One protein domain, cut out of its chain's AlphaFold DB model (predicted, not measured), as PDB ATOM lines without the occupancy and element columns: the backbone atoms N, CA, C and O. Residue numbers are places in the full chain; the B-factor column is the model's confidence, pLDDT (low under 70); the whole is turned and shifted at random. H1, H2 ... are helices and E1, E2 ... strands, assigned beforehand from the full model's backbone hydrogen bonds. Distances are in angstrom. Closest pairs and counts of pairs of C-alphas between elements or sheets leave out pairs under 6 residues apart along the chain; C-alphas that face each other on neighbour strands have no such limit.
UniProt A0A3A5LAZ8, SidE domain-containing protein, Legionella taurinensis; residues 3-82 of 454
ATOM      1  N   LYS A   3     -42.177  23.890 -52.232       95.56
ATOM      2  CA  LYS A   3     -43.398  23.084 -52.110       95.56
ATOM      3  C   LYS A   3     -43.032  21.611 -51.993       95.56
ATOM      4  O   LYS A   3     -42.400  21.072 -52.895       95.56
ATOM      5  N   ILE A   4     -43.457  20.959 -50.920       96.12
ATOM      6  CA  ILE A   4     -43.189  19.547 -50.637       96.12
ATOM      7  C   ILE A   4     -44.519  18.806 -50.652       96.12
ATOM      8  O   ILE A   4     -45.472  19.225 -50.001       96.12
ATOM      9  N   GLN A   5     -44.605  17.706 -51.388       96.06
ATOM     10  CA  GLN A   5     -45.805  16.878 -51.422       96.06
ATOM     11  C   GLN A   5     -45.423  15.404 -51.383       96.06
ATOM     12  O   GLN A   5     -44.516  14.968 -52.086       96.06
ATOM     13  N   THR A   6     -46.151  14.630 -50.589       96.38
ATOM     14  CA  THR A   6     -46.034  13.175 -50.537       96.38
ATOM     15  C   THR A   6     -47.324  12.543 -51.033       96.38
ATOM     16  O   THR A   6     -48.393  12.800 -50.483       96.38
ATOM     17  N   ASN A   7     -47.235  11.688 -52.048       95.25
ATOM     18  CA  ASN A   7     -48.363  10.879 -52.498       95.25
ATOM     19  C   ASN A   7     -48.144   9.439 -52.046       95.25
ATOM     20  O   ASN A   7     -47.184   8.781 -52.445       95.25
ATOM     21  N   ARG A   8     -49.045   8.922 -51.213       95.06
ATOM     22  CA  ARG A   8     -48.998   7.523 -50.792       95.06
ATOM     23  C   ARG A   8     -49.461   6.623 -51.941       95.06
ATOM     24  O   ARG A   8     -50.638   6.650 -52.293       95.06
ATOM     25  N   LEU A   9     -48.556   5.817 -52.495       94.00
ATOM     26  CA  LEU A   9     -48.882   4.851 -53.551       94.00
ATOM     27  C   LEU A   9     -49.379   3.520 -52.977       94.00
ATOM     28  O   LEU A   9     -50.243   2.868 -53.559       94.00
ATOM     29  N   SER A  10     -48.843   3.111 -51.825       93.25
ATOM     30  CA  SER A  10     -49.263   1.905 -51.103       93.25
ATOM     31  C   SER A  10     -49.029   2.050 -49.595       93.25
ATOM     32  O   SER A  10     -48.725   3.134 -49.096       93.25
ATOM     33  N   SER A  11     -49.184   0.975 -48.816       91.50
ATOM     34  CA  SER A  11     -48.754   1.003 -47.414       91.50
ATOM     35  C   SER A  11     -47.245   1.147 -47.243       91.50
ATOM     36  O   SER A  11     -46.821   1.698 -46.229       91.50
ATOM     37  N   GLU A  12     -46.482   0.725 -48.251       94.25
ATOM     38  CA  GLU A  12     -45.028   0.587 -48.191       94.25
ATOM     39  C   GLU A  12     -44.273   1.648 -48.991       94.25
ATOM     40  O   GLU A  12     -43.062   1.768 -48.829       94.25
ATOM     41  N   ILE A  13     -44.951   2.383 -49.879       95.94
ATOM     42  CA  ILE A  13     -44.298   3.269 -50.849       95.94
ATOM     43  C   ILE A  13     -44.981   4.626 -50.903       95.94
ATOM     44  O   ILE A  13     -46.207   4.739 -51.036       95.94
ATOM     45  N   PHE A  14     -44.138   5.652 -50.881       96.69
ATOM     46  CA  PHE A  14     -44.496   7.048 -51.028       96.69
ATOM     47  C   PHE A  14     -43.760   7.635 -52.231       96.69
ATOM     48  O   PHE A  14     -42.574   7.384 -52.441       96.69
ATOM     49  N   GLU A  15     -44.462   8.432 -53.021       97.00
ATOM     50  CA  GLU A  15     -43.875   9.320 -54.016       97.00
ATOM     51  C   GLU A  15     -43.611  10.671 -53.360       97.00
ATOM     52  O   GLU A  15     -44.537  11.306 -52.853       97.00
ATOM     53  N   LEU A  16     -42.357  11.114 -53.379       96.94
ATOM     54  CA  LEU A  16     -41.969  12.444 -52.942       96.94
ATOM     55  C   LEU A  16     -41.914  13.381 -54.149       96.94
ATOM     56  O   LEU A  16     -41.268  13.085 -55.160       96.94
ATOM     57  N   ARG A  17     -42.565  14.535 -54.020       97.06
ATOM     58  CA  ARG A  17     -42.536  15.629 -54.984       97.06
ATOM     59  C   ARG A  17     -42.002  16.898 -54.353       97.06
ATOM     60  O   ARG A  17     -42.356  17.243 -53.226       97.06
ATOM     61  N   VAL A  18     -41.212  17.620 -55.134       96.25
ATOM     62  CA  VAL A  18     -40.659  18.921 -54.772       96.25
ATOM     63  C   VAL A  18     -40.966  19.905 -55.892       96.25
ATOM     64  O   VAL A  18     -40.692  19.632 -57.059       96.25
ATOM     65  N   ASN A  19     -41.571  21.043 -55.551       96.00
ATOM     66  CA  ASN A  19     -42.001  22.071 -56.501       96.00
ATOM     67  C   ASN A  19     -42.824  21.492 -57.662       96.00
ATOM     68  O   ASN A  19     -42.569  21.811 -58.817       96.00
ATOM     69  N   ASP A  20     -43.779  20.609 -57.350       94.94
ATOM     70  CA  ASP A  20     -44.654  19.897 -58.300       94.94
ATOM     71  C   ASP A  20     -43.974  18.865 -59.218       94.94
ATOM     72  O   ASP A  20     -44.660  18.167 -59.972       94.94
ATOM     73  N   HIS A  21     -42.659  18.678 -59.099       95.56
ATOM     74  CA  HIS A  21     -41.897  17.690 -59.857       95.56
ATOM     75  C   HIS A  21     -41.684  16.416 -59.039       95.56
ATOM     76  O   HIS A  21     -41.524  16.468 -57.819       95.56
ATOM     77  N   PHE A  22     -41.668  15.267 -59.717       96.69
ATOM     78  CA  PHE A  22     -41.233  14.009 -59.112       96.69
ATOM     79  C   PHE A  22     -39.786  14.145 -58.629       96.69
ATOM     80  O   PHE A  22     -38.923  14.568 -59.398       96.69
ATOM     81  N   ALA A  23     -39.534  13.771 -57.376       95.44
ATOM     82  CA  ALA A  23     -38.193  13.725 -56.810       95.44
ATOM     83  C   ALA A  23     -37.689  12.282 -56.723       95.44
ATOM     84  O   ALA A  23     -36.683  11.942 -57.340       95.44
ATOM     85  N   ARG A  24     -38.392  11.428 -55.969       96.31
ATOM     86  CA  ARG A  24     -38.048  10.010 -55.789       96.31
ATOM     87  C   ARG A  24     -39.203   9.221 -55.185       96.31
ATOM     88  O   ARG A  24     -40.093   9.790 -54.551       96.31
ATOM     89  N   TYR A  25     -39.130   7.901 -55.306       97.00
ATOM     90  CA  TYR A  25     -39.869   7.009 -54.419       97.00
ATOM     91  C   TYR A  25     -39.111   6.805 -53.106       97.00
ATOM     92  O   TYR A  25     -37.879   6.879 -53.044       97.00
ATOM     93  N   VAL A  26     -39.871   6.585 -52.041       95.19
ATOM     94  CA  VAL A  26     -39.372   6.402 -50.681       95.19
ATOM     95  C   VAL A  26     -40.128   5.229 -50.068       95.19
ATOM     96  O   VAL A  26     -41.362   5.192 -50.114       95.19
ATOM     97  N   SER A  27     -39.401   4.250 -49.530       93.62
ATOM     98  CA  SER A  27     -40.016   3.153 -48.779       93.62
ATOM     99  C   SER A  27     -40.612   3.655 -47.461       93.62
ATOM    100  O   SER A  27     -40.281   4.740 -46.985       93.62
ATOM    101  N   ARG A  28     -41.479   2.863 -46.823       93.00
ATOM    102  CA  ARG A  28     -42.060   3.221 -45.524       93.00
ATOM    103  C   ARG A  28     -40.990   3.520 -44.474       93.00
ATOM    104  O   ARG A  28     -41.074   4.553 -43.821       93.00
ATOM    105  N   THR A  29     -39.984   2.656 -44.361       91.44
ATOM    106  CA  THR A  29     -38.874   2.822 -43.414       91.44
ATOM    107  C   THR A  29     -38.102   4.114 -43.676       91.44
ATOM    108  O   THR A  29     -37.873   4.889 -42.755       91.44
ATOM    109  N   GLU A  30     -37.752   4.387 -44.935       92.69
ATOM    110  CA  GLU A  30     -37.058   5.630 -45.292       92.69
ATOM    111  C   GLU A  30     -37.934   6.868 -45.073       92.69
ATOM    112  O   GLU A  30     -37.418   7.931 -44.746       92.69
ATOM    113  N   MET A  31     -39.253   6.754 -45.247       95.00
ATOM    114  CA  MET A  31     -40.174   7.862 -45.011       95.00
ATOM    115  C   MET A  31     -40.283   8.185 -43.518       95.00
ATOM    116  O   MET A  31     -40.274   9.357 -43.153       95.00
ATOM    117  N   ASP A  32     -40.329   7.163 -42.659       93.44
ATOM    118  CA  ASP A  32     -40.307   7.348 -41.205       93.44
ATOM    119  C   ASP A  32     -38.978   8.013 -40.759       93.44
ATOM    120  O   ASP A  32     -38.980   8.920 -39.925       93.44
ATOM    121  N   GLU A  33     -37.838   7.635 -41.358       93.69
ATOM    122  CA  GLU A  33     -36.538   8.293 -41.128       93.69
ATOM    123  C   GLU A  33     -36.514   9.747 -41.631       93.69
ATOM    124  O   GLU A  33     -36.014  10.641 -40.940       93.69
ATOM    125  N   LEU A  34     -37.060  10.000 -42.823       94.75
ATOM    126  CA  LEU A  34     -37.131  11.331 -43.421       94.75
ATOM    127  C   LEU A  34     -38.023  12.270 -42.600       94.75
ATOM    128  O   LEU A  34     -37.643  13.415 -42.365       94.75
ATOM    129  N   GLU A  35     -39.169  11.793 -42.113       94.56
ATOM    130  CA  GLU A  35     -40.067  12.562 -41.249       94.56
ATOM    131  C   GLU A  35     -39.357  13.019 -39.965       94.56
ATOM    132  O   GLU A  35     -39.439  14.192 -39.596       94.56
ATOM    133  N   LEU A  36     -38.603  12.126 -39.312       93.62
ATOM    134  CA  LEU A  36     -37.811  12.473 -38.128       93.62
ATOM    135  C   LEU A  36     -36.755  13.538 -38.438       93.62
ATOM    136  O   LEU A  36     -36.600  14.496 -37.679       93.62
ATOM    137  N   LYS A  37     -36.053  13.394 -39.564       94.75
ATOM    138  CA  LYS A  37     -35.038  14.358 -39.990       94.75
ATOM    139  C   LYS A  37     -35.638  15.727 -40.334       94.75
ATOM    140  O   LYS A  37     -35.052  16.743 -39.973       94.75
ATOM    141  N   ILE A  38     -36.802  15.770 -40.989       94.38
ATOM    142  CA  ILE A  38     -37.500  17.025 -41.321       94.38
ATOM    143  C   ILE A  38     -37.955  17.739 -40.048       94.38
ATOM    144  O   ILE A  38     -37.793  18.952 -39.946       94.38
ATOM    145  N   ARG A  39     -38.474  17.006 -39.056       92.19
ATOM    146  CA  ARG A  39     -38.845  17.591 -37.758       92.19
ATOM    147  C   ARG A  39     -37.636  18.171 -37.032       92.19
ATOM    148  O   ARG A  39     -37.710  19.290 -36.544       92.19
ATOM    149  N   HIS A  40     -36.516  17.452 -37.025       93.19
ATOM    150  CA  HIS A  40     -35.279  17.963 -36.438       93.19
ATOM    151  C   HIS A  40     -34.799  19.243 -37.136       93.19
ATOM    152  O   HIS A  40     -34.462  20.217 -36.473       93.19
ATOM    153  N   PHE A  41     -34.837  19.274 -38.471       94.56
ATOM    154  CA  PHE A  41     -34.525  20.473 -39.246       94.56
ATOM    155  C   PHE A  41     -35.472  21.644 -38.925       94.56
ATOM    156  O   PHE A  41     -35.019  22.782 -38.803       94.56
ATOM    157  N   ALA A  42     -36.772  21.378 -38.756       93.00
ATOM    158  CA  ALA A  42     -37.766  22.381 -38.369       93.00
ATOM    159  C   ALA A  42     -37.467  22.993 -36.991       93.00
ATOM    160  O   ALA A  42     -37.561  24.207 -36.827       93.00
ATOM    161  N   ASP A  43     -37.065  22.160 -36.025       91.38
ATOM    162  CA  ASP A  43     -36.669  22.603 -34.686       91.38
ATOM    163  C   ASP A  43     -35.414  23.496 -34.727       91.38
ATOM    164  O   ASP A  43     -35.340  24.486 -34.002       91.38
ATOM    165  N   GLU A  44     -34.432  23.178 -35.580       91.69
ATOM    166  CA  GLU A  44     -33.198  23.967 -35.733       91.69
ATOM    167  C   GLU A  44     -33.416  25.331 -36.400       91.69
ATOM    168  O   GLU A  44     -32.682  26.278 -36.121       91.69
ATOM    169  N   THR A  45     -34.381  25.413 -37.317       89.69
ATOM    170  CA  THR A  45     -34.635  26.603 -38.150       89.69
ATOM    171  C   THR A  45     -35.784  27.471 -37.632       89.69
ATOM    172  O   THR A  45     -36.039  28.532 -38.188       89.69
ATOM    173  N   GLU A  46     -36.457  27.050 -36.553       85.94
ATOM    174  CA  GLU A  46     -37.690  27.661 -36.022       85.94
ATOM    175  C   GLU A  46     -38.857  27.685 -37.046       85.94
ATOM    176  O   GLU A  46     -39.828  28.441 -36.914       85.94
ATOM    177  N   GLU A  47     -38.804  26.809 -38.056       76.44
ATOM    178  CA  GLU A  47     -39.752  26.745 -39.172       76.44
ATOM    179  C   GLU A  47     -40.989  25.906 -38.829       76.44
ATOM    180  O   GLU A  47     -41.128  24.727 -39.173       76.44
ATOM    181  N   ASN A  48     -41.946  26.554 -38.163       77.69
ATOM    182  CA  ASN A  48     -43.176  25.933 -37.660       77.69
ATOM    183  C   ASN A  48     -44.003  25.117 -38.683       77.69
ATOM    184  O   ASN A  48     -44.576  24.104 -38.272       77.69
ATOM    185  N   PRO A  49     -44.115  25.474 -39.983       84.56
ATOM    186  CA  PRO A  49     -44.915  24.675 -40.912       84.56
ATOM    187  C   PRO A  49     -44.356  23.258 -41.120       84.56
ATOM    188  O   PRO A  49     -45.134  22.323 -41.308       84.56
ATOM    189  N   LEU A  50     -43.035  23.063 -41.025       87.38
ATOM    190  CA  LEU A  50     -42.398  21.748 -41.185       87.38
ATOM    191  C   LEU A  50     -42.699  20.793 -40.023       87.38
ATOM    192  O   LEU A  50     -42.720  19.582 -40.231       87.38
ATOM    193  N   LEU A  51     -43.040  21.308 -38.836       85.31
ATOM    194  CA  LEU A  51     -43.511  20.484 -37.713       85.31
ATOM    195  C   LEU A  51     -44.828  19.760 -38.025       85.31
ATOM    196  O   LEU A  51     -45.145  18.749 -37.400       85.31
ATOM    197  N   SER A  52     -45.593  20.269 -38.995       84.50
ATOM    198  CA  SER A  52     -46.827  19.643 -39.471       84.50
ATOM    199  C   SER A  52     -46.615  18.655 -40.623       84.50
ATOM    200  O   SER A  52     -47.593  18.071 -41.094       84.50
ATOM    201  N   PHE A  53     -45.367  18.444 -41.073       88.69
ATOM    202  CA  PHE A  53     -45.065  17.488 -42.134       88.69
ATOM    203  C   PHE A  53     -45.552  16.092 -41.736       88.69
ATOM    204  O   PHE A  53     -45.086  15.497 -40.765       88.69
ATOM    205  N   ASN A  54     -46.515  15.587 -42.502       89.50
ATOM    206  CA  ASN A  54     -47.088  14.267 -42.322       89.50
ATOM    207  C   ASN A  54     -47.155  13.582 -43.689       89.50
ATOM    208  O   ASN A  54     -47.976  13.977 -44.520       89.50
ATOM    209  N   PRO A  55     -46.369  12.518 -43.918       86.38
ATOM    210  CA  PRO A  55     -46.295  11.860 -45.220       86.38
ATOM    211  C   PRO A  55     -47.594  11.148 -45.635       86.38
ATOM    212  O   PRO A  55     -47.739  10.700 -46.773       86.38
ATOM    213  N   SER A  56     -48.556  11.017 -44.715       87.06
ATOM    214  CA  SER A  56     -49.884  10.456 -44.991       87.06
ATOM    215  C   SER A  56     -50.879  11.489 -45.527       87.06
ATOM    216  O   SER A  56     -51.964  11.104 -45.964       87.06
ATOM    217  N   VAL A  57     -50.546  12.781 -45.474       86.19
ATOM    218  CA  VAL A  57     -51.393  13.872 -45.962       86.19
ATOM    219  C   VAL A  57     -50.944  14.244 -47.375       86.19
ATOM    220  O   VAL A  57     -49.784  14.562 -47.605       86.19
ATOM    221  N   ALA A  58     -51.869  14.187 -48.335       84.50
ATOM    222  CA  ALA A  58     -51.574  14.461 -49.746       84.50
ATOM    223  C   ALA A  58     -51.508  15.963 -50.084       84.50
ATOM    224  O   ALA A  58     -51.131  16.329 -51.200       84.50
ATOM    225  N   GLU A  59     -51.921  16.829 -49.154       91.62
ATOM    226  CA  GLU A  59     -51.878  18.277 -49.336       91.62
ATOM    227  C   GLU A  59     -50.423  18.765 -49.383       91.62
ATOM    228  O   GLU A  59     -49.631  18.410 -48.508       91.62
ATOM    229  N   PRO A  60     -50.046  19.575 -50.389       93.19
ATOM    230  CA  PRO A  60     -48.702  20.117 -50.455       93.19
ATOM    231  C   PRO A  60     -48.408  21.054 -49.283       93.19
ATOM    232  O   PRO A  60     -49.142  22.014 -49.043       93.19
ATOM    233  N   LEU A  61     -47.280  20.826 -48.621       94.06
ATOM    234  CA  LEU A  61     -46.716  21.732 -47.639       94.06
ATOM    235  C   LEU A  61     -45.891  22.802 -48.356       94.06
ATOM    236  O   LEU A  61     -44.965  22.492 -49.106       94.06
ATOM    237  N   VAL A  62     -46.230  24.067 -48.128       93.69
ATOM    238  CA  VAL A  62     -45.505  25.212 -48.681       93.69
ATOM    239  C   VAL A  62     -44.739  25.887 -47.558       93.69
ATOM    240  O   VAL A  62     -45.329  26.277 -46.552       93.69
ATOM    241  N   VAL A  63     -43.432  26.026 -47.744       93.50
ATOM    242  CA  VAL A  63     -42.514  26.624 -46.772       93.50
ATOM    243  C   VAL A  63     -41.698  27.714 -47.440       93.50
ATOM    244  O   VAL A  63     -41.274  27.579 -48.591       93.50
ATOM    245  N   ASP A  64     -41.510  28.824 -46.737       93.12
ATOM    246  CA  ASP A  64     -40.664  29.914 -47.202       93.12
ATOM    247  C   ASP A  64     -39.412  29.957 -46.343       93.12
ATOM    248  O   ASP A  64     -39.500  30.180 -45.146       93.12
ATOM    249  N   LEU A  65     -38.268  29.671 -46.959       92.75
ATOM    250  CA  LEU A  65     -37.000  29.439 -46.278       92.75
ATOM    251  C   LEU A  65     -35.948  30.420 -46.787       92.75
ATOM    252  O   LEU A  65     -36.037  30.939 -47.908       92.75
ATOM    253  N   SER A  66     -34.905  30.629 -45.983       93.88
ATOM    254  CA  SER A  66     -33.668  31.230 -46.480       93.88
ATOM    255  C   SER A  66     -33.088  30.370 -47.617       93.88
ATOM    256  O   SER A  66     -33.381  29.181 -47.723       93.88
ATOM    257  N   ARG A  67     -32.242  30.943 -48.484       93.81
ATOM    258  CA  ARG A  67     -31.615  30.165 -49.573       93.81
ATOM    259  C   ARG A  67     -30.782  28.994 -49.049       93.81
ATOM    260  O   ARG A  67     -30.773  27.937 -49.674       93.81
ATOM    261  N   ASP A  68     -30.100  29.194 -47.928       94.56
ATOM    262  CA  ASP A  68     -29.235  28.180 -47.331       94.56
ATOM    263  C   ASP A  68     -30.074  27.059 -46.700       94.56
ATOM    264  O   ASP A  68     -29.775  25.881 -46.889       94.56
ATOM    265  N   ASP A  69     -31.178  27.403 -46.033       95.06
ATOM    266  CA  ASP A  69     -32.101  26.427 -45.447       95.06
ATOM    267  C   ASP A  69     -32.918  25.687 -46.510       95.06
ATOM    268  O   ASP A  69     -33.135  24.483 -46.386       95.06
ATOM    269  N   GLU A  70     -33.301  26.357 -47.601       95.12
ATOM    270  CA  GLU A  70     -33.908  25.706 -48.765       95.12
ATOM    271  C   GLU A  70     -32.957  24.654 -49.353       95.12
ATOM    272  O   GLU A  70     -33.370  23.520 -49.589       95.12
ATOM    273  N   ALA A  71     -31.670  24.983 -49.519       94.44
ATOM    274  CA  ALA A  71     -30.664  24.040 -50.006       94.44
ATOM    275  C   ALA A  71     -30.442  22.860 -49.041       94.44
ATOM    276  O   ALA A  71     -30.371  21.714 -49.484       94.44
ATOM    277  N   ARG A  72     -30.384  23.116 -47.726       95.19
ATOM    278  CA  ARG A  72     -30.263  22.068 -46.695       95.19
ATOM    279  C   ARG A  72     -31.475  21.136 -46.674       95.19
ATOM    280  O   ARG A  72     -31.309  19.922 -46.572       95.19
ATOM    281  N   LEU A  73     -32.689  21.678 -46.782       95.62
ATOM    282  CA  LEU A  73     -33.906  20.870 -46.818       95.62
ATOM    283  C   LEU A  73     -34.012  20.071 -48.122       95.62
ATOM    284  O   LEU A  73     -34.421  18.915 -48.095       95.62
ATOM    285  N   LEU A  74     -33.602  20.645 -49.255       95.62
ATOM    286  CA  LEU A  74     -33.506  19.923 -50.525       95.62
ATOM    287  C   LEU A  74     -32.532  18.743 -50.438       95.62
ATOM    288  O   LEU A  74     -32.897  17.638 -50.837       95.62
ATOM    289  N   ASP A  75     -31.342  18.942 -49.867       95.50
ATOM    290  CA  ASP A  75     -30.390  17.853 -49.613       95.50
ATOM    291  C   ASP A  75     -31.012  16.754 -48.738       95.50
ATOM    292  O   ASP A  75     -30.903  15.563 -49.035       95.50
ATOM    293  N   LEU A  76     -31.772  17.137 -47.711       95.62
ATOM    294  CA  LEU A  76     -32.469  16.188 -46.851       95.62
ATOM    295  C   LEU A  76     -33.527  15.364 -47.598       95.62
ATOM    296  O   LEU A  76     -33.592  14.147 -47.437       95.62
ATOM    297  N   LEU A  77     -34.342  16.026 -48.421       95.50
ATOM    298  CA  LEU A  77     -35.425  15.412 -49.191       95.50
ATOM    299  C   LEU A  77     -34.898  14.472 -50.282       95.50
ATOM    300  O   LEU A  77     -35.477  13.411 -50.523       95.50
ATOM    301  N   LEU A  78     -33.809  14.855 -50.952       94.38
ATOM    302  CA  LEU A  78     -33.260  14.113 -52.089       94.38
ATOM    303  C   LEU A  78     -32.253  13.046 -51.646       94.38
ATOM    304  O   LEU A  78     -32.332  11.892 -52.084       94.38
ATOM    305  N   HIS A  79     -31.336  13.421 -50.758       94.06
ATOM    306  CA  HIS A  79     -30.148  12.644 -50.413       94.06
ATOM    307  C   HIS A  79     -30.148  12.149 -48.968       94.06
ATOM    308  O   HIS A  79     -29.386  11.246 -48.637       94.06
ATOM    309  N   GLN A  80     -31.015  12.676 -48.100       91.88
ATOM    310  CA  GLN A  80     -31.106  12.279 -46.693       91.88
ATOM    311  C   GLN A  80     -29.759  12.357 -45.950       91.88
ATOM    312  O   GLN A  80     -29.509  11.530 -45.065       91.88
ATOM    313  N   GLN A  81     -28.908  13.333 -46.296       88.81
ATOM    314  CA  GLN A  81     -27.538  13.503 -45.777       88.81
ATOM    315  C   GLN A  81     -26.567  12.364 -46.152       88.81
ATOM    316  O   GLN A  81     -25.567  12.137 -45.470       88.81
ATOM    317  N   LYS A  82     -26.863  11.619 -47.220       94.88
ATOM    318  CA  LYS A  82     -25.971  10.616 -47.818       94.88
ATOM    319  C   LYS A  82     -25.225  11.220 -49.011       94.88
ATOM    320  O   LYS A  82     -25.671  12.203 -49.594       94.88
TER     321      LYS A  82
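Overview. This is residues 3 to 82 of the 454 residues of the protein "SidE domain-containing protein" of Legionella taurinensis (UniProt A0A3A5LAZ8). A strongly twisted wall of four antiparallel strands has two helices, H1 and H3, side by side over one face, while its other face is bare. The short helix H2 packs on the later part of H1 and only grazes the sheet, near the edge strand E4. The printed part has 80 residues with three named helices and four named strands in the order E1 E2 E3 H1 H2 E4 H3, and the sheet runs E3 E2 E1 E4. The class is mixed, helices and strands; the whole is compact, with a radius of gyration of the C-alphas of 11.6 A and spans of 33 by 23 by 20 A.

Along the chain. In the sheet, E1 is residues 3 to 8, 16.6 A long, beginning at C-alpha 3 (-43.398, 23.084, -52.110). E2 is residues 13 to 18, 16.5 A; E3 is residues 21 to 27, 18.4 A; E4 is residues 61 to 63, 6.5 A. H1, residues 28 to 45, is 25.6 A long and begins at C-alpha 28 (-42.060, 3.221, -45.524). H2 is residues 48 to 52, 7.5 A. H3, residues 67 to 79, is 17.6 A long and ends at C-alpha 79 (-30.148, 12.644, -50.413).

Arrangement. E1, E2 and E3 form a meander, each strand the antiparallel neighbour of the one before, with hairpins E1 and E2, and E2 and E3. N 7 and O 15 are 2.8 A apart, and N 14 and O 26 are 2.9 A apart, both within hydrogen-bond range. E1 pairs with E4 over residues 3 to 4, with N 4 and O 61 at 2.8 A, and with E2 over residues 4 to 8. H1 and H3 are on the same face, making two layers, helices on one face of a sheet. H3, at a height over the sheet of 10.2 A, runs along the strands, at 26 degrees to E2 on the local plane. H1 is over E3 and E2 and only just stands up from the sheet, rising 41 degrees. H1 and H3 touch, closest at the C-alphas of Leu 34 and Leu 77, 7.3 A, at a shallow tilt of 14 degrees, opposite ways. H1 touches H2 with residues 38 to 43 alone, closest at the C-alphas of Ala 42 and Leu 50, 5.5 A. H2 and H3 are apart. Each O i to N i+4 pair is within hydrogen-bond range in H1 and H3; H2 has 0 of 1, but 2 of 2 O i to N i+3 pairs.

Size, cuts and confidence. The C-alphas of Ser 11 and Arg 67 are the two farthest apart, 33.9 A. The printed part has no cut. No link is long; that from H2 to E4, 8 residues, is short and the others are tight. The mean pLDDT of the printed part is 92.8, and no printed residue is under 70.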